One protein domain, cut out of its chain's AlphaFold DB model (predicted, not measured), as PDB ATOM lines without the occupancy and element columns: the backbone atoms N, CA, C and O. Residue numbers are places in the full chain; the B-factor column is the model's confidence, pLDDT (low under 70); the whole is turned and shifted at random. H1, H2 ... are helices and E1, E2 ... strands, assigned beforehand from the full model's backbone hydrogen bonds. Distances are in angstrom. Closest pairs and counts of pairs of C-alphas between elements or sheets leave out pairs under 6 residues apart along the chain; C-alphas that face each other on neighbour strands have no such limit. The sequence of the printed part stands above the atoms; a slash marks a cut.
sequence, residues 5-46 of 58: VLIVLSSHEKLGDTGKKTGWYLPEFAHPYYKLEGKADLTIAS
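AT A GLANCE: This is residues 5 to 46 of the 58 residues of an uncharacterized protein of Friedmanniomyces simplex (UniProt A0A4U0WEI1). Two short parallel strands, E1 and E2, lie side by side with one helix, H1, along one side, and residues 9 to 25 make a long loop that reaches away and folds back. The 42 printed residues hold E1, H1 and E2 in that order, a strand-helix-strand unit, two parallel neighbour strands with a helix between, its crossover right-handed. The class is mixed, with under half of the residues in named elements. The whole is loose, radius of gyration of the C-alphas 12.9 A, spanning 40 by 17 by 8 A.

HOW THE PARTS SIT: E1, residues 5 to 8, and E2, residues 41 to 45, are parallel at 16 degrees; N 7 and O 43 are within hydrogen-bond range at 2.8 A. H1, residues 26 to 36, and E1 are near each other, with 5 pairs of C-alphas within 10 A. The closest C-alphas of H1 and E2, Leu 36 and Leu 42, are 7.9 A apart. In H1, 6 of 7 O i to N i+4 pairs are within range.

IN THESE COORDINATES: E1 begins at C-alpha 5 (41.531, 18.287, 59.467) and is 9.7 A long. H1 is 15.7 A long. E2, 13.3 A, ends at C-alpha 45 (41.596, 9.783, 52.809).

THE WHOLE: The farthest C-alphas, Asp 17 and Gly 38, are 40.6 A apart. The link E1 to H1 is long, H1 to E2 tight. The printed part has no cut, and no printed residue is under 70 in pLDDT.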
ATOM      1  N   VAL A   5      42.809  18.582  60.119       98.00
ATOM      2  CA  VAL A   5      41.531  18.287  59.467       98.00
ATOM      3  C   VAL A   5      41.693  17.054  58.589       98.00
ATOM      4  O   VAL A   5      42.539  17.015  57.697       98.00
ATOM      5  N   LEU A   6      40.857  16.051  58.844       97.88
ATOM      6  CA  LEU A   6      40.722  14.874  57.996       97.88
ATOM      7  C   LEU A   6      39.526  15.070  57.065       97.88
ATOM      8  O   LEU A   6      38.398  15.232  57.528       97.88
ATOM      9  N   ILE A   7      39.776  15.025  55.762       97.88
ATOM     10  CA  ILE A   7      38.751  15.047  54.721       97.88
ATOM     11  C   ILE A   7      38.637  13.632  54.161       97.88
ATOM     12  O   ILE A   7      39.615  13.072  53.665       97.88
ATOM     13  N   VAL A   8      37.445  13.044  54.248       98.06
ATOM     14  CA  VAL A   8      37.182  11.687  53.761       98.06
ATOM     15  C   VAL A   8      36.318  11.761  52.509       98.06
ATOM     16  O   VAL A   8      35.177  12.212  52.569       98.06
ATOM     17  N   LEU A   9      36.863  11.305  51.383       98.12
ATOM     18  CA  LEU A   9      36.162  11.216  50.105       98.12
ATOM     19  C   LEU A   9      35.562   9.816  49.931       98.12
ATOM     20  O   LEU A   9      36.164   8.813  50.320       98.12
ATOM     21  N   SER A  10      34.369   9.744  49.342       97.00
ATOM     22  CA  SER A  10      33.677   8.475  49.093       97.00
ATOM     23  C   SER A  10      34.519   7.537  48.223       97.00
ATOM     24  O   SER A  10      35.127   7.974  47.254       97.00
ATOM     25  N   SER A  11      34.514   6.234  48.524       97.38
ATOM     26  CA  SER A  11      35.082   5.186  47.653       97.38
ATOM     27  C   SER A  11      34.026   4.541  46.738       97.38
ATOM     28  O   SER A  11      34.213   3.410  46.280       97.38
ATOM     29  N   HIS A  12      32.873   5.191  46.557       95.75
ATOM     30  CA  HIS A  12      31.731   4.668  45.807       95.75
ATOM     31  C   HIS A  12      31.716   5.233  44.385       95.75
ATOM     32  O   HIS A  12      31.630   6.443  44.218       95.75
ATOM     33  N   GLU A  13      31.795   4.360  43.381       94.81
ATOM     34  CA  GLU A  13      31.943   4.750  41.967       94.81
ATOM     35  C   GLU A  13      30.715   4.451  41.091       94.81
ATOM     36  O   GLU A  13      30.692   4.811  39.917       94.81
ATOM     37  N   LYS A  14      29.694   3.767  41.626       94.81
ATOM     38  CA  LYS A  14      28.499   3.340  40.880       94.81
ATOM     39  C   LYS A  14      27.245   3.924  41.512       94.81
ATOM     40  O   LYS A  14      27.054   3.810  42.712       94.81
ATOM     41  N   LEU A  15      26.344   4.488  40.717       93.81
ATOM     42  CA  LEU A  15      25.081   5.016  41.224       93.81
ATOM     43  C   LEU A  15      24.059   3.881  41.401       93.81
ATOM     44  O   LEU A  15      23.221   3.637  40.526       93.81
ATOM     45  N   GLY A  16      24.162   3.151  42.513       92.00
ATOM     46  CA  GLY A  16      23.268   2.037  42.841       92.00
ATOM     47  C   GLY A  16      23.191   0.997  41.717       92.00
ATOM     48  O   GLY A  16      24.213   0.527  41.210       92.00
ATOM     49  N   ASP A  17      21.977   0.671  41.276       95.38
ATOM     50  CA  ASP A  17      21.734  -0.322  40.219       95.38
ATOM     51  C   ASP A  17      21.542   0.278  38.823       95.38
ATOM     52  O   ASP A  17      21.254  -0.435  37.867       95.38
ATOM     53  N   THR A  18      21.770   1.583  38.664       93.81
ATOM     54  CA  THR A  18      21.527   2.285  37.391       93.81
ATOM     55  C   THR A  18      22.558   1.980  36.300       93.81
ATOM     56  O   THR A  18      22.359   2.348  35.146       93.81
ATOM     57  N   GLY A  19      23.693   1.375  36.665       91.00
ATOM     58  CA  GLY A  19      24.836   1.168  35.770       91.00
ATOM     59  C   GLY A  19      25.637   2.440  35.461       91.00
ATOM     60  O   GLY A  19      26.634   2.361  34.748       91.00
ATOM     61  N   LYS A  20      25.243   3.598  36.002       92.50
ATOM     62  CA  LYS A  20      25.962   4.866  35.832       92.50
ATOM     63  C   LYS A  20      27.133   4.969  36.808       92.50
ATOM     64  O   LYS A  20      27.040   4.483  37.939       92.50
ATOM     65  N   LYS A  21      28.206   5.633  36.376       93.50
ATOM     66  CA  LYS A  21      29.301   6.046  37.259       93.50
ATOM     67  C   LYS A  21      28.884   7.240  38.123       93.50
ATOM     68  O   LYS A  21      28.006   8.001  37.727       93.50
ATOM     69  N   THR A  22      29.506   7.376  39.285       95.19
ATOM     70  CA  THR A  22      29.412   8.536  40.188       95.19
ATOM     71  C   THR A  22      30.697   8.621  41.019       95.19
ATOM     72  O   THR A  22      31.622   7.834  40.810       95.19
ATOM     73  N   GLY A  23      30.768   9.555  41.958       95.81
ATOM     74  CA  GLY A  23      31.915   9.743  42.831       95.81
ATOM     75  C   GLY A  23      31.683  10.865  43.836       95.81
ATOM     76  O   GLY A  23      30.547  11.216  44.146       95.81
ATOM     77  N   TRP A  24      32.764  11.437  44.363       96.38
ATOM     78  CA  TRP A  24      32.682  12.711  45.087       96.38
ATOM     79  C   TRP A  24      32.576  13.888  44.102       96.38
ATOM     80  O   TRP A  24      33.043  13.793  42.968       96.38
ATOM     81  N   TYR A  25      31.978  15.004  44.525       95.75
ATOM     82  CA  TYR A  25      31.735  16.169  43.669       95.75
ATOM     83  C   TYR A  25      32.852  17.219  43.794       95.75
ATOM     84  O   TYR A  25      33.180  17.660  44.897       95.75
ATOM     85  N   LEU A  26      33.438  17.653  42.665       95.19
ATOM     86  CA  LEU A  26      34.650  18.492  42.663       95.19
ATOM     87  C   LEU A  26      34.540  19.769  43.524       95.19
ATOM     88  O   LEU A  26      35.414  20.000  44.368       95.19
ATOM     89  N   PRO A  27      33.483  20.591  43.373       95.81
ATOM     90  CA  PRO A  27      33.324  21.818  44.150       95.81
ATOM     91  C   PRO A  27      33.186  21.595  45.661       95.81
ATOM     92  O   PRO A  27      33.607  22.451  46.439       95.81
ATOM     93  N   GLU A  28      32.636  20.456  46.093       95.81
ATOM     94  CA  GLU A  28      32.464  20.133  47.517       95.81
ATOM     95  C   GLU A  28      33.792  19.893  48.235       95.81
ATOM     96  O   GLU A  28      33.885  20.132  49.435       95.81
ATOM     97  N   PHE A  29      34.837  19.485  47.512       96.56
ATOM     98  CA  PHE A  29      36.188  19.376  48.058       96.56
ATOM     99  C   PHE A  29      37.037  20.617  47.760       96.56
ATOM    100  O   PHE A  29      37.686  21.146  48.662       96.56
ATOM    101  N   ALA A  30      37.016  21.120  46.521       97.06
ATOM    102  CA  ALA A  30      37.885  22.218  46.099       97.06
ATOM    103  C   ALA A  30      37.605  23.519  46.870       97.06
ATOM    104  O   ALA A  30      38.536  24.179  47.334       97.06
ATOM    105  N   HIS A  31      36.332  23.885  47.058       97.75
ATOM    106  CA  HIS A  31      35.976  25.112  47.773       97.75
ATOM    107  C   HIS A  31      36.477  25.133  49.226       97.75
ATOM    108  O   HIS A  31      37.148  26.103  49.589       97.75
ATOM    109  N   PRO A  32      36.205  24.121  50.078       97.12
ATOM    110  CA  PRO A  32      36.751  24.108  51.429       97.12
ATOM    111  C   PRO A  32      38.270  23.925  51.447       97.12
ATOM    112  O   PRO A  32      38.918  24.580  52.264       97.12
ATOM    113  N   TYR A  33      38.852  23.128  50.539       97.75
ATOM    114  CA  TYR A  33      40.307  22.968  50.435       97.75
ATOM    115  C   TYR A  33      41.001  24.330  50.323       97.75
ATOM    116  O   TYR A  33      41.795  24.680  51.192       97.75
ATOM    117  N   TYR A  34      40.614  25.164  49.353       97.69
ATOM    118  CA  TYR A  34      41.240  26.480  49.161       97.69
ATOM    119  C   TYR A  34      40.967  27.475  50.298       97.69
ATOM    120  O   TYR A  34      41.678  28.469  50.447       97.69
ATOM    121  N   LYS A  35      39.937  27.255  51.123       97.31
ATOM    122  CA  LYS A  35      39.710  28.080  52.321       97.31
ATOM    123  C   LYS A  35      40.607  27.678  53.490       97.31
ATOM    124  O   LYS A  35      40.891  28.545  54.328       97.31
ATOM    125  N   LEU A  36      41.004  26.407  53.543       97.00
ATOM    126  CA  LEU A  36      41.740  25.784  54.641       97.00
ATOM    127  C   LEU A  36      43.239  25.621  54.362       97.00
ATOM    128  O   LEU A  36      44.022  25.574  55.312       97.00
ATOM    129  N   GLU A  37      43.643  25.562  53.095       96.19
ATOM    130  CA  GLU A  37      45.041  25.491  52.675       96.19
ATOM    131  C   GLU A  37      45.855  26.626  53.323       96.19
ATOM    132  O   GLU A  37      45.440  27.786  53.364       96.19
ATOM    133  N   GLY A  38      46.991  26.269  53.928       96.19
ATOM    134  CA  GLY A  38      47.846  27.195  54.677       96.19
ATOM    135  C   GLY A  38      47.334  27.594  56.071       96.19
ATOM    136  O   GLY A  38      48.057  28.268  56.804       96.19
ATOM    137  N   LYS A  39      46.126  27.175  56.474       97.31
ATOM    138  CA  LYS A  39      45.546  27.447  57.808       97.31
ATOM    139  C   LYS A  39      45.385  26.197  58.671       97.31
ATOM    140  O   LYS A  39      45.295  26.319  59.891       97.31
ATOM    141  N   ALA A  40      45.341  25.021  58.053       97.88
ATOM    142  CA  ALA A  40      45.223  23.730  58.715       97.88
ATOM    143  C   ALA A  40      46.158  22.695  58.074       97.88
ATOM    144  O   ALA A  40      46.515  22.805  56.902       97.88
ATOM    145  N   ASP A  41      46.528  21.688  58.858       97.88
ATOM    146  CA  ASP A  41      47.172  20.464  58.383       97.88
ATOM    147  C   ASP A  41      46.084  19.529  57.837       97.88
ATOM    148  O   ASP A  41      45.222  19.056  58.588       97.88
ATOM    149  N   LEU A  42      46.070  19.347  56.516       97.62
ATOM    150  CA  LEU A  42      45.019  18.635  55.797       97.62
ATOM    151  C   LEU A  42      45.475  17.217  55.457       97.62
ATOM    152  O   LEU A  42      46.466  17.020  54.759       97.62
ATOM    153  N   THR A  43      44.705  16.223  55.891       97.44
ATOM    154  CA  THR A  43      44.847  14.831  55.448       97.44
ATOM    155  C   THR A  43      43.639  14.451  54.606       97.44
ATOM    156  O   THR A  43      42.503  14.642  55.037       97.44
ATOM    157  N   ILE A  44      43.877  13.898  53.417       97.62
ATOM    158  CA  ILE A  44      42.825  13.396  52.533       97.62
ATOM    159  C   ILE A  44      42.874  11.870  52.559       97.62
ATOM    160  O   ILE A  44      43.940  11.277  52.395       97.62
ATOM    161  N   ALA A  45      41.724  11.234  52.765       97.94
ATOM    162  CA  ALA A  45      41.596   9.783  52.809       97.94
ATOM    163  C   ALA A  45      40.321   9.307  52.103       97.94
ATOM    164  O   ALA A  45      39.422  10.089  51.797       97.94
ATOM    165  N   SER A  46      40.228   7.999  51.887       98.31
ATOM    166  CA  SER A  46      39.018   7.332  51.413       98.31
ATOM    167  C   SER A  46      38.800   6.035  52.208       98.31
ATOM    168  O   SER A  46      39.785   5.438  52.653       98.31
TER     169      SER A  46